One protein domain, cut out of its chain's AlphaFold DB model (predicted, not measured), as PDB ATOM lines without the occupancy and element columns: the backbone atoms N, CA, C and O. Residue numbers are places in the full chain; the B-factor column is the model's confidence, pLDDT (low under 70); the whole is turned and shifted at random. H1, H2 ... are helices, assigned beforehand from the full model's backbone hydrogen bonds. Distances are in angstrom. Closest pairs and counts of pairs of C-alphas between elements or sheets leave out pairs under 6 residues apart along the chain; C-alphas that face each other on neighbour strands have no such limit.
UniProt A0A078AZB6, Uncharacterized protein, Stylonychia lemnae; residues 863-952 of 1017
ATOM      1  N   THR A 863      -4.029 -29.424  11.600       93.81
ATOM      2  CA  THR A 863      -2.941 -29.768  12.522       93.81
ATOM      3  C   THR A 863      -2.673 -28.605  13.482       93.81
ATOM      4  O   THR A 863      -2.792 -27.426  13.135       93.81
ATOM      5  N   LYS A 864      -2.285 -28.929  14.722       94.06
ATOM      6  CA  LYS A 864      -1.856 -27.919  15.703       94.06
ATOM      7  C   LYS A 864      -0.704 -27.069  15.148       94.06
ATOM      8  O   LYS A 864      -0.679 -25.862  15.362       94.06
ATOM      9  N   GLU A 865       0.191 -27.699  14.396       94.62
ATOM     10  CA  GLU A 865       1.308 -27.054  13.714       94.62
ATOM     11  C   GLU A 865       0.861 -26.032  12.656       94.62
ATOM     12  O   GLU A 865       1.431 -24.947  12.614       94.62
ATOM     13  N   GLU A 866      -0.202 -26.282  11.872       93.62
ATOM     14  CA  GLU A 866      -0.739 -25.266  10.947       93.62
ATOM     15  C   GLU A 866      -1.192 -24.005  11.708       93.62
ATOM     16  O   GLU A 866      -0.945 -22.885  11.258       93.62
ATOM     17  N   LEU A 867      -1.812 -24.165  12.886       95.38
ATOM     18  CA  LEU A 867      -2.216 -23.034  13.730       95.38
ATOM     19  C   LEU A 867      -1.019 -22.309  14.355       95.38
ATOM     20  O   LEU A 867      -0.976 -21.079  14.317       95.38
ATOM     21  N   ASP A 868      -0.064 -23.045  14.925       94.56
ATOM     22  CA  ASP A 868       1.112 -22.461  15.577       94.56
ATOM     23  C   ASP A 868       2.002 -21.732  14.538       94.56
ATOM     24  O   ASP A 868       2.444 -20.606  14.790       94.56
ATOM     25  N   ASN A 869       2.155 -22.286  13.327       94.50
ATOM     26  CA  ASN A 869       2.856 -21.648  12.205       94.50
ATOM     27  C   ASN A 869       2.104 -20.423  11.660       94.50
ATOM     28  O   ASN A 869       2.717 -19.371  11.473       94.50
ATOM     29  N   LYS A 870       0.775 -20.486  11.476       94.81
ATOM     30  CA  LYS A 870      -0.026 -19.302  11.100       94.81
ATOM     31  C   LYS A 870       0.053 -18.199  12.157       94.81
ATOM     32  O   LYS A 870       0.173 -17.027  11.807       94.81
ATOM     33  N   GLN A 871       0.044 -18.547  13.445       94.56
ATOM     34  CA  GLN A 871       0.209 -17.578  14.528       94.56
ATOM     35  C   GLN A 871       1.613 -16.945  14.529       94.56
ATOM     36  O   GLN A 871       1.734 -15.737  14.750       94.56
ATOM     37  N   LEU A 872       2.665 -17.718  14.236       93.56
ATOM     38  CA  LEU A 872       4.030 -17.206  14.074       93.56
ATOM     39  C   LEU A 872       4.164 -16.283  12.850       93.56
ATOM     40  O   LEU A 872       4.789 -15.228  12.953       93.56
ATOM     41  N   PHE A 873       3.543 -16.631  11.724       93.81
ATOM     42  CA  PHE A 873       3.567 -15.818  10.506       93.81
ATOM     43  C   PHE A 873       2.821 -14.486  10.686       93.81
ATOM     44  O   PHE A 873       3.360 -13.427  10.371       93.81
ATOM     45  N   ILE A 874       1.637 -14.492  11.312       92.31
ATOM     46  CA  ILE A 874       0.911 -13.255  11.662       92.31
ATOM     47  C   ILE A 874       1.744 -12.379  12.612       92.31
ATOM     48  O   ILE A 874       1.786 -11.161  12.452       92.31
ATOM     49  N   ARG A 875       2.485 -12.982  13.556       90.25
ATOM     50  CA  ARG A 875       3.438 -12.247  14.406       90.25
ATOM     51  C   ARG A 875       4.536 -11.564  13.591       90.25
ATOM     52  O   ARG A 875       4.940 -10.456  13.933       90.25
ATOM     53  N   GLN A 876       5.047 -12.213  12.547       88.19
ATOM     54  CA  GLN A 876       6.046 -11.622  11.654       88.19
ATOM     55  C   GLN A 876       5.435 -10.462  10.850       88.19
ATOM     56  O   GLN A 876       5.993  -9.367  10.886       88.19
ATOM     57  N   LEU A 877       4.257 -10.650  10.242       85.81
ATOM     58  CA  LEU A 877       3.539  -9.599   9.502       85.81
ATOM     59  C   LEU A 877       3.201  -8.364  10.356       85.81
ATOM     60  O   LEU A 877       3.322  -7.244   9.866       85.81
ATOM     61  N   MET A 878       2.823  -8.547  11.626       84.38
ATOM     62  CA  MET A 878       2.555  -7.439  12.557       84.38
ATOM     63  C   MET A 878       3.827  -6.730  13.051       84.38
ATOM     64  O   MET A 878       3.785  -5.542  13.356       84.38
ATOM     65  N   ASN A 879       4.961  -7.436  13.133       79.94
ATOM     66  CA  ASN A 879       6.248  -6.854  13.541       79.94
ATOM     67  C   ASN A 879       6.973  -6.125  12.393       79.94
ATOM     68  O   ASN A 879       7.848  -5.293  12.644       79.94
ATOM     69  N   LEU A 880       6.645  -6.443  11.139       78.12
ATOM     70  CA  LEU A 880       7.121  -5.710   9.972       78.12
ATOM     71  C   LEU A 880       6.499  -4.303   9.971       78.12
ATOM     72  O   LEU A 880       5.294  -4.125   9.816       78.12
ATOM     73  N   LYS A 881       7.340  -3.271  10.112       73.81
ATOM     74  CA  LYS A 881       6.921  -1.860  10.262       73.81
ATOM     75  C   LYS A 881       6.206  -1.243   9.045       73.81
ATOM     76  O   LYS A 881       5.896  -0.054   9.075       73.81
ATOM     77  N   VAL A 882       5.936  -2.013   7.989       73.19
ATOM     78  CA  VAL A 882       5.331  -1.547   6.727       73.19
ATOM     79  C   VAL A 882       3.960  -0.916   6.971       73.19
ATOM     80  O   VAL A 882       3.715   0.204   6.534       73.19
ATOM     81  N   LYS A 883       3.107  -1.568   7.768       75.44
ATOM     82  CA  LYS A 883       1.802  -1.028   8.183       75.44
ATOM     83  C   LYS A 883       1.914   0.279   8.976       75.44
ATOM     84  O   LYS A 883       1.048   1.136   8.848       75.44
ATOM     85  N   GLY A 884       2.969   0.442   9.777       76.38
ATOM     86  CA  GLY A 884       3.244   1.683  10.506       76.38
ATOM     87  C   GLY A 884       3.589   2.825   9.555       76.38
ATOM     88  O   GLY A 884       2.840   3.799   9.476       76.38
ATOM     89  N   ARG A 885       4.645   2.626   8.752       74.69
ATOM     90  CA  ARG A 885       5.098   3.564   7.712       74.69
ATOM     91  C   ARG A 885       3.971   3.984   6.771       74.69
ATOM     92  O   ARG A 885       3.738   5.172   6.608       74.69
ATOM     93  N   PHE A 886       3.198   3.034   6.242       73.56
ATOM     94  CA  PHE A 886       2.069   3.321   5.352       73.56
ATOM     95  C   PHE A 886       1.068   4.322   5.954       73.56
ATOM     96  O   PHE A 886       0.575   5.213   5.263       73.56
ATOM     97  N   ILE A 887       0.755   4.198   7.247       75.50
ATOM     98  CA  ILE A 887      -0.210   5.081   7.912       75.50
ATOM     99  C   ILE A 887       0.430   6.438   8.232       75.50
ATOM    100  O   ILE A 887      -0.248   7.455   8.102       75.50
ATOM    101  N   GLU A 888       1.714   6.468   8.592       79.44
ATOM    102  CA  GLU A 888       2.508   7.692   8.788       79.44
ATOM    103  C   GLU A 888       2.602   8.501   7.478       79.44
ATOM    104  O   GLU A 888       2.116   9.630   7.418       79.44
ATOM    105  N   GLU A 889       3.075   7.882   6.394       77.88
ATOM    106  CA  GLU A 889       3.164   8.447   5.039       77.88
ATOM    107  C   GLU A 889       1.806   8.909   4.486       77.88
ATOM    108  O   GLU A 889       1.735   9.847   3.687       77.88
ATOM    109  N   THR A 890       0.711   8.239   4.861       72.94
ATOM    110  CA  THR A 890      -0.642   8.634   4.438       72.94
ATOM    111  C   THR A 890      -1.186   9.782   5.293       72.94
ATOM    112  O   THR A 890      -1.909  10.625   4.768       72.94
ATOM    113  N   GLN A 891      -0.837   9.879   6.583       76.19
ATOM    114  CA  GLN A 891      -1.175  11.059   7.394       76.19
ATOM    115  C   GLN A 891      -0.406  12.299   6.931       76.19
ATOM    116  O   GLN A 891      -1.021  13.355   6.784       76.19
ATOM    117  N   GLN A 892       0.891  12.150   6.648       76.25
ATOM    118  CA  GLN A 892       1.744  13.205   6.106       76.25
ATOM    119  C   GLN A 892       1.149  13.780   4.809       76.25
ATOM    120  O   GLN A 892       0.748  14.943   4.795       76.25
ATOM    121  N   PHE A 893       0.926  12.939   3.795       70.94
ATOM    122  CA  PHE A 893       0.309  13.323   2.516       70.94
ATOM    123  C   PHE A 893      -1.037  14.045   2.660       70.94
ATOM    124  O   PHE A 893      -1.291  15.058   2.010       70.94
ATOM    125  N   ILE A 894      -1.916  13.550   3.538       72.06
ATOM    126  CA  ILE A 894      -3.216  14.191   3.767       72.06
ATOM    127  C   ILE A 894      -3.044  15.574   4.431       72.06
ATOM    128  O   ILE A 894      -3.813  16.490   4.134       72.06
ATOM    129  N   SER A 895      -2.025  15.758   5.280       72.69
ATOM    130  CA  SER A 895      -1.697  17.070   5.854       72.69
ATOM    131  C   SER A 895      -1.060  18.036   4.843       72.69
ATOM    132  O   SER A 895      -1.444  19.202   4.819       72.69
ATOM    133  N   GLU A 896      -0.190  17.556   3.948       72.00
ATOM    134  CA  GLU A 896       0.483  18.339   2.891       72.00
ATOM    135  C   GLU A 896      -0.477  18.821   1.788       72.00
ATOM    136  O   GLU A 896      -0.280  19.881   1.184       72.00
ATOM    137  N   ILE A 897      -1.557  18.068   1.553       70.69
ATOM    138  CA  ILE A 897      -2.681  18.442   0.678       70.69
ATOM    139  C   ILE A 897      -3.689  19.371   1.396       70.69
ATOM    140  O   ILE A 897      -4.627  19.878   0.780       70.69
ATOM    141  N   GLY A 898      -3.538  19.609   2.704       69.81
ATOM    142  CA  GLY A 898      -4.409  20.488   3.499       69.81
ATOM    143  C   GLY A 898      -5.839  19.966   3.718       69.81
ATOM    144  O   GLY A 898      -6.628  20.575   4.449       69.81
ATOM    145  N   GLN A 899      -6.198  18.819   3.133       67.81
ATOM    146  CA  GLN A 899      -7.497  18.186   3.333       67.81
ATOM    147  C   GLN A 899      -7.568  17.582   4.734       67.81
ATOM    148  O   GLN A 899      -6.963  16.555   5.015       67.81
ATOM    149  N   LYS A 900      -8.382  18.158   5.624       66.38
ATOM    150  CA  LYS A 900      -8.675  17.521   6.916       66.38
ATOM    151  C   LYS A 900      -9.370  16.171   6.655       66.38
ATOM    152  O   LYS A 900     -10.488  16.181   6.136       66.38
ATOM    153  N   PRO A 901      -8.767  15.019   7.020       65.12
ATOM    154  CA  PRO A 901      -9.382  13.724   6.761       65.12
ATOM    155  C   PRO A 901     -10.698  13.626   7.530       65.12
ATOM    156  O   PRO A 901     -10.814  14.180   8.626       65.12
ATOM    157  N   SER A 902     -11.693  12.921   6.984       72.25
ATOM    158  CA  SER A 902     -12.997  12.786   7.647       72.25
ATOM    159  C   SER A 902     -12.839  12.212   9.059       72.25
ATOM    160  O   SER A 902     -11.936  11.418   9.310       72.25
ATOM    161  N   ILE A 903     -13.725  12.569   9.995       66.25
ATOM    162  CA  ILE A 903     -13.632  12.115  11.399       66.25
ATOM    163  C   ILE A 903     -13.602  10.577  11.498       66.25
ATOM    164  O   ILE A 903     -13.002  10.023  12.418       66.25
ATOM    165  N   GLU A 904     -14.220   9.867  10.552       62.66
ATOM    166  CA  GLU A 904     -14.143   8.408  10.489       62.66
ATOM    167  C   GLU A 904     -12.824   7.901   9.887       62.66
ATOM    168  O   GLU A 904     -12.264   6.943  10.417       62.66
ATOM    169  N   SER A 905     -12.282   8.562   8.855       64.69
ATOM    170  CA  SER A 905     -10.937   8.265   8.342       64.69
ATOM    171  C   SER A 905      -9.879   8.515   9.420       64.69
ATOM    172  O   SER A 905      -9.127   7.606   9.753       64.69
ATOM    173  N   GLN A 906      -9.920   9.665  10.104       61.06
ATOM    174  CA  GLN A 906      -9.102   9.950  11.289       61.06
ATOM    175  C   GLN A 906      -9.229   8.851  12.345       61.06
ATOM    176  O   GLN A 906      -8.223   8.355  12.830       61.06
ATOM    177  N   LYS A 907     -10.445   8.402  12.684       67.75
ATOM    178  CA  LYS A 907     -10.627   7.290  13.634       67.75
ATOM    179  C   LYS A 907     -10.046   5.972  13.118       67.75
ATOM    180  O   LYS A 907      -9.503   5.226  13.925       67.75
ATOM    181  N   LYS A 908     -10.130   5.679  11.817       65.38
ATOM    182  CA  LYS A 908      -9.529   4.487  11.194       65.38
ATOM    183  C   LYS A 908      -7.996   4.568  11.168       65.38
ATOM    184  O   LYS A 908      -7.359   3.580  11.508       65.38
ATOM    185  N   MET A 909      -7.407   5.736  10.902       59.56
ATOM    186  CA  MET A 909      -5.953   5.969  10.877       59.56
ATOM    187  C   MET A 909      -5.323   6.124  12.272       59.56
ATOM    188  O   MET A 909      -4.214   5.653  12.492       59.56
ATOM    189  N   ILE A 910      -6.017   6.730  13.239       61.84
ATOM    190  CA  ILE A 910      -5.561   6.842  14.638       61.84
ATOM    191  C   ILE A 910      -5.685   5.489  15.341       61.84
ATOM    192  O   ILE A 910      -4.760   5.087  16.047       61.84
ATOM    193  N   LYS A 911      -6.773   4.737  15.094       59.72
ATOM    194  CA  LYS A 911      -6.779   3.303  15.418       59.72
ATOM    195  C   LYS A 911      -5.599   2.631  14.715       59.72
ATOM    196  O   LYS A 911      -4.812   1.993  15.399       59.72
ATOM    197  N   GLY A 912      -5.439   2.874  13.411       58.88
ATOM    198  CA  GLY A 912      -4.299   2.524  12.555       58.88
ATOM    199  C   GLY A 912      -2.947   2.541  13.273       58.88
ATOM    200  O   GLY A 912      -2.360   1.489  13.504       58.88
ATOM    201  N   LEU A 913      -2.493   3.722  13.696       54.81
ATOM    202  CA  LEU A 913      -1.235   3.886  14.432       54.81
ATOM    203  C   LEU A 913      -1.246   3.191  15.800       54.81
ATOM    204  O   LEU A 913      -0.228   2.648  16.216       54.81
ATOM    205  N   SER A 914      -2.389   3.124  16.490       49.78
ATOM    206  CA  SER A 914      -2.488   2.342  17.732       49.78
ATOM    207  C   SER A 914      -2.385   0.817  17.529       49.78
ATOM    208  O   SER A 914      -2.149   0.116  18.512       49.78
ATOM    209  N   TYR A 915      -2.498   0.296  16.292       52.91
ATOM    210  CA  TYR A 915      -2.169  -1.103  15.948       52.91
ATOM    211  C   TYR A 915      -0.645  -1.363  15.845       52.91
ATOM    212  O   TYR A 915      -0.266  -2.483  15.526       52.91
ATOM    213  N   GLN A 916       0.241  -0.391  16.134       56.22
ATOM    214  CA  GLN A 916       1.701  -0.619  16.202       56.22
ATOM    215  C   GLN A 916       2.206  -1.200  17.546       56.22
ATOM    216  O   GLN A 916       3.377  -1.563  17.655       56.22
ATOM    217  N   ASN A 917       1.375  -1.269  18.593       57.75
ATOM    218  CA  ASN A 917       1.830  -1.660  19.935       57.75
ATOM    219  C   ASN A 917       1.894  -3.185  20.146       57.75
ATOM    220  O   ASN A 917       0.950  -3.900  19.805       57.75
ATOM    221  N   GLU A 918       2.924  -3.656  20.867       67.81
ATOM    222  CA  GLU A 918       3.039  -5.050  21.344       67.81
ATOM    223  C   GLU A 918       1.771  -5.523  22.082       67.81
ATOM    224  O   GLU A 918       1.356  -6.669  21.906       67.81
ATOM    225  N   ASP A 919       1.114  -4.615  22.825       76.81
ATOM    226  CA  ASP A 919      -0.172  -4.814  23.515       76.81
ATOM    227  C   ASP A 919      -1.222  -5.530  22.645       76.81
ATOM    228  O   ASP A 919      -2.000  -6.345  23.148       76.81
ATOM    229  N   GLN A 920      -1.251  -5.231  21.341       73.31
ATOM    230  CA  GLN A 920      -2.246  -5.755  20.411       73.31
ATOM    231  C   GLN A 920      -1.910  -7.135  19.859       73.31
ATOM    232  O   GLN A 920      -2.817  -7.954  19.718       73.31
ATOM    233  N   TYR A 921      -0.632  -7.434  19.603       83.88
ATOM    234  CA  TYR A 921      -0.233  -8.819  19.341       83.88
ATOM    235  C   TYR A 921      -0.531  -9.686  20.574       83.88
ATOM    236  O   TYR A 921      -0.995 -10.818  20.451       83.88
ATOM    237  N   ASP A 922      -0.369  -9.119  21.771       85.62
ATOM    238  CA  ASP A 922      -0.741  -9.752  23.029       85.62
ATOM    239  C   ASP A 922      -2.266  -9.949  23.169       85.62
ATOM    240  O   ASP A 922      -2.702 -11.023  23.587       85.62
ATOM    241  N   ASP A 923      -3.104  -8.976  22.793       89.56
ATOM    242  CA  ASP A 923      -4.573  -9.116  22.783       89.56
ATOM    243  C   ASP A 923      -5.080 -10.082  21.697       89.56
ATOM    244  O   ASP A 923      -5.978 -10.887  21.963       89.56
ATOM    245  N   PHE A 924      -4.458 -10.108  20.517       91.88
ATOM    246  CA  PHE A 924      -4.660 -11.148  19.503       91.88
ATOM    247  C   PHE A 924      -4.271 -12.531  20.049       91.88
ATOM    248  O   PHE A 924      -5.066 -13.472  19.990       91.88
ATOM    249  N   CYS A 925      -3.108 -12.654  20.693       91.50
ATOM    250  CA  CYS A 925      -2.697 -13.866  21.397       91.50
ATOM    251  C   CYS A 925      -3.700 -14.280  22.481       91.50
ATOM    252  O   CYS A 925      -3.942 -15.475  22.637       91.50
ATOM    253  N   LYS A 926      -4.301 -13.338  23.221       94.75
ATOM    254  CA  LYS A 926      -5.372 -13.621  24.192       94.75
ATOM    255  C   LYS A 926      -6.634 -14.123  23.475       94.75
ATOM    256  O   LYS A 926      -7.132 -15.176  23.869       94.75
ATOM    257  N   LYS A 927      -7.089 -13.476  22.389       95.00
ATOM    258  CA  LYS A 927      -8.231 -13.906  21.540       95.00
ATOM    259  C   LYS A 927      -8.034 -15.346  21.029       95.00
ATOM    260  O   LYS A 927      -8.923 -16.185  21.184       95.00
ATOM    261  N   VAL A 928      -6.849 -15.669  20.502       95.38
ATOM    262  CA  VAL A 928      -6.498 -17.014  20.001       95.38
ATOM    263  C   VAL A 928      -6.378 -18.044  21.135       95.38
ATOM    264  O   VAL A 928      -6.905 -19.148  21.010       95.38
ATOM    265  N   LYS A 929      -5.746 -17.703  22.270       95.19
ATOM    266  CA  LYS A 929      -5.591 -18.613  23.428       95.19
ATOM    267  C   LYS A 929      -6.908 -18.900  24.158       95.19
ATOM    268  O   LYS A 929      -7.090 -20.009  24.650       95.19
ATOM    269  N   GLN A 930      -7.817 -17.927  24.239       96.38
ATOM    270  CA  GLN A 930      -9.142 -18.088  24.858       96.38
ATOM    271  C   GLN A 930     -10.108 -18.903  23.982       96.38
ATOM    272  O   GLN A 930     -11.041 -19.523  24.494       96.38
ATOM    273  N   THR A 931      -9.887 -18.926  22.666       96.06
ATOM    274  CA  THR A 931     -10.724 -19.667  21.717       96.06
ATOM    275  C   THR A 931     -10.436 -21.167  21.803       96.06
ATOM    276  O   THR A 931      -9.350 -21.618  21.452       96.06
ATOM    277  N   LYS A 932     -11.415 -21.960  22.265       95.19
ATOM    278  CA  LYS A 932     -11.223 -23.403  22.501       95.19
ATOM    279  C   LYS A 932     -11.231 -24.281  21.240       95.19
ATOM    280  O   LYS A 932     -10.481 -25.249  21.219       95.19
ATOM    281  N   SER A 933     -12.052 -23.997  20.219       95.00
ATOM    282  CA  SER A 933     -12.128 -24.868  19.027       95.00
ATOM    283  C   SER A 933     -11.065 -24.524  17.980       95.00
ATOM    284  O   SER A 933     -10.752 -23.354  17.754       95.00
ATOM    285  N   PHE A 934     -10.535 -25.555  17.317       92.62
ATOM    286  CA  PHE A 934      -9.510 -25.418  16.277       92.62
ATOM    287  C   PHE A 934     -10.029 -24.648  15.057       92.62
ATOM    288  O   PHE A 934      -9.355 -23.729  14.604       92.62
ATOM    289  N   SER A 935     -11.263 -24.914  14.613       91.19
ATOM    290  CA  SER A 935     -11.922 -24.160  13.533       91.19
ATOM    291  C   SER A 935     -12.047 -22.664  13.841       91.19
ATOM    292  O   SER A 935     -11.677 -21.829  13.020       91.19
ATOM    293  N   LYS A 936     -12.475 -22.289  15.057       94.06
ATOM    294  CA  LYS A 936     -12.583 -20.873  15.451       94.06
ATOM    295  C   LYS A 936     -11.215 -20.212  15.620       94.06
ATOM    296  O   LYS A 936     -11.097 -19.027  15.323       94.06
ATOM    297  N   LYS A 937     -10.177 -20.950  16.036       96.06
ATOM    298  CA  LYS A 937      -8.793 -20.453  15.968       96.06
ATOM    299  C   LYS A 937      -8.381 -20.205  14.519       96.06
ATOM    300  O   LYS A 937      -7.977 -19.090  14.221       96.06
ATOM    301  N   GLN A 938      -8.519 -21.192  13.629       94.88
ATOM    302  CA  GLN A 938      -8.128 -21.070  12.220       94.88
ATOM    303  C   GLN A 938      -8.852 -19.904  11.539       94.88
ATOM    304  O   GLN A 938      -8.199 -19.116  10.868       94.88
ATOM    305  N   TYR A 939     -10.153 -19.725  11.798       94.06
ATOM    306  CA  TYR A 939     -10.906 -18.558  11.342       94.06
ATOM    307  C   TYR A 939     -10.294 -17.242  11.842       94.06
ATOM    308  O   TYR A 939     -10.008 -16.371  11.034       94.06
ATOM    309  N   ILE A 940     -10.015 -17.098  13.144       95.06
ATOM    310  CA  ILE A 940      -9.409 -15.875  13.705       95.06
ATOM    311  C   ILE A 940      -8.002 -15.619  13.140       95.06
ATOM    312  O   ILE A 940      -7.633 -14.463  12.924       95.06
ATOM    313  N   LEU A 941      -7.214 -16.672  12.894       95.69
ATOM    314  CA  LEU A 941      -5.908 -16.554  12.247       95.69
ATOM    315  C   LEU A 941      -6.069 -16.102  10.788       95.69
ATOM    316  O   LEU A 941      -5.478 -15.096  10.421       95.69
ATOM    317  N   ASN A 942      -6.907 -16.770   9.989       94.44
ATOM    318  CA  ASN A 942      -7.170 -16.424   8.588       94.44
ATOM    319  C   ASN A 942      -7.768 -14.999   8.450       94.44
ATOM    320  O   ASN A 942      -7.324 -14.230   7.604       94.44
ATOM    321  N   GLU A 943      -8.715 -14.612   9.318       93.50
ATOM    322  CA  GLU A 943      -9.302 -13.261   9.415       93.50
ATOM    323  C   GLU A 943      -8.203 -12.202   9.596       93.50
ATOM    324  O   GLU A 943      -8.146 -11.212   8.867       93.50
ATOM    325  N   THR A 944      -7.301 -12.434  10.555       92.44
ATOM    326  CA  THR A 944      -6.211 -11.507  10.889       92.44
ATOM    327  C   THR A 944      -5.138 -11.487   9.795       92.44
ATOM    328  O   THR A 944      -4.646 -10.427   9.425       92.44
ATOM    329  N   LEU A 945      -4.812 -12.647   9.228       93.19
ATOM    330  CA  LEU A 945      -3.869 -12.817   8.123       93.19
ATOM    331  C   LEU A 945      -4.330 -12.058   6.869       93.19
ATOM    332  O   LEU A 945      -3.528 -11.344   6.273       93.19
ATOM    333  N   ASN A 946      -5.622 -12.107   6.533       87.12
ATOM    334  CA  ASN A 946      -6.201 -11.314   5.445       87.12
ATOM    335  C   ASN A 946      -6.179  -9.802   5.750       87.12
ATOM    336  O   ASN A 946      -5.903  -8.998   4.858       87.12
ATOM    337  N   GLN A 947      -6.422  -9.403   7.007       85.69
ATOM    338  CA  GLN A 947      -6.330  -8.001   7.441       85.69
ATOM    339  C   GLN A 947      -4.900  -7.445   7.376       85.69
ATOM    340  O   GLN A 947      -4.734  -6.266   7.067       85.69
ATOM    341  N   GLU A 948      -3.871  -8.257   7.638       86.38
ATOM    342  CA  GLU A 948      -2.477  -7.832   7.475       86.38
ATOM    343  C   GLU A 948      -2.027  -7.874   6.005       86.38
ATOM    344  O   GLU A 948      -1.417  -6.909   5.547       86.38
ATOM    345  N   PHE A 949      -2.374  -8.912   5.227       84.44
ATOM    346  CA  PHE A 949      -2.007  -9.019   3.802       84.44
ATOM    347  C   PHE A 949      -2.485  -7.837   2.944       84.44
ATOM    348  O   PHE A 949      -1.827  -7.500   1.960       84.44
ATOM    349  N   PHE A 950      -3.566  -7.162   3.346       79.06
ATOM    350  CA  PHE A 950      -4.008  -5.886   2.773       79.06
ATOM    351  C   PHE A 950      -2.858  -4.869   2.623       79.06
ATOM    352  O   PHE A 950      -2.760  -4.208   1.597       79.06
ATOM    353  N   TYR A 951      -1.951  -4.780   3.603       74.75
ATOM    354  CA  TYR A 951      -0.830  -3.828   3.604       74.75
ATOM    355  C   TYR A 951       0.407  -4.307   2.819       74.75
ATOM    356  O   TYR A 951       1.363  -3.547   2.680       74.75
ATOM    357  N   TYR A 952       0.402  -5.545   2.309       75.50
ATOM    358  CA  TYR A 952       1.527  -6.169   1.591       75.50
ATOM    359  C   TYR A 952       1.211  -6.520   0.127       75.50
ATOM    360  O   TYR A 952       2.102  -6.937  -0.611       75.50
TER     361      TYR A 952
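This is residues 863 to 952 of the 1017 residues of an uncharacterized protein of Stylonychia lemnae (UniProt A0A078AZB6). Two parts sit end to end in a long, loose model: a bundle of three helices, H1, H4 and H5, and beyond one end of it a splayed helical hairpin of H2 and H3. H2 follows H1 away from the bundle, and H3 folds back toward it; the free tip, residues 892 to 899, sticks out at the far end. The printed part has 90 residues with five named helices, H1 to H5 in that order along the chain, and no named strand; the class is all helix. The whole is loose, with a radius of gyration of the C-alphas of 15.5 A, and a rod in outline, spanning 51 by 21 by 20 A.

H1, residues 864 to 879, and H2, residues 882 to 896, meet only through their link. H3, residues 903 to 914, forms a helical hairpin with H2: they touch, H3 with residues 909 to 913 alone, at a steep tilt of 39 degrees, opposite ways. Their closest C-alphas, of Gly 884 and Leu 913, are 6.4 A apart. H4, residues 918 to 930, and H3 are apart. H4 is close to H1 but not clearly touching, with the C-alphas of Arg 875 and Tyr 921 closest at 7.0 A; the tilt is shallow at 18 degrees, opposite ways. H5, residues 934 to 949, forms a helical hairpin with H4; they only just touch, with 3 pairs of C-alphas within 8 A, Val 928 and Lys 937 closest at 5.8 A, at a shallow tilt of 25 degrees, opposite ways. H5 touches H1 at a shallow tilt of 26 degrees, the same way, the C-alphas of Ile 874 and Leu 945 being closest at 6.0 A. H1, H4 and H5 are an up and down bundle, each running against the one before it in the chain. In all five helices every O i to N i+4 pair is within hydrogen-bond range.

H1 begins at C-alpha 864 (-1.856, -27.919, 15.703) and is 22.7 A long. H2 measures 20.8 A, ending at C-alpha 896 (0.483, 18.339, 2.891). H3 is 16.1 A and H4 18.2 A from first to last C-alpha. H5 measures 21.9 A and ends at C-alpha 949 (-2.007, -9.019, 3.802).

The C-alphas of Thr 863 and Gly 898 are the two farthest apart, at 51.1 A. The printed part has no cut. The link from H2 to H3 is short, with 6 residues, and the other three are tight. The mean pLDDT of the printed part is 80.7; residues 898 to 901 and 903 to 918 are under 70.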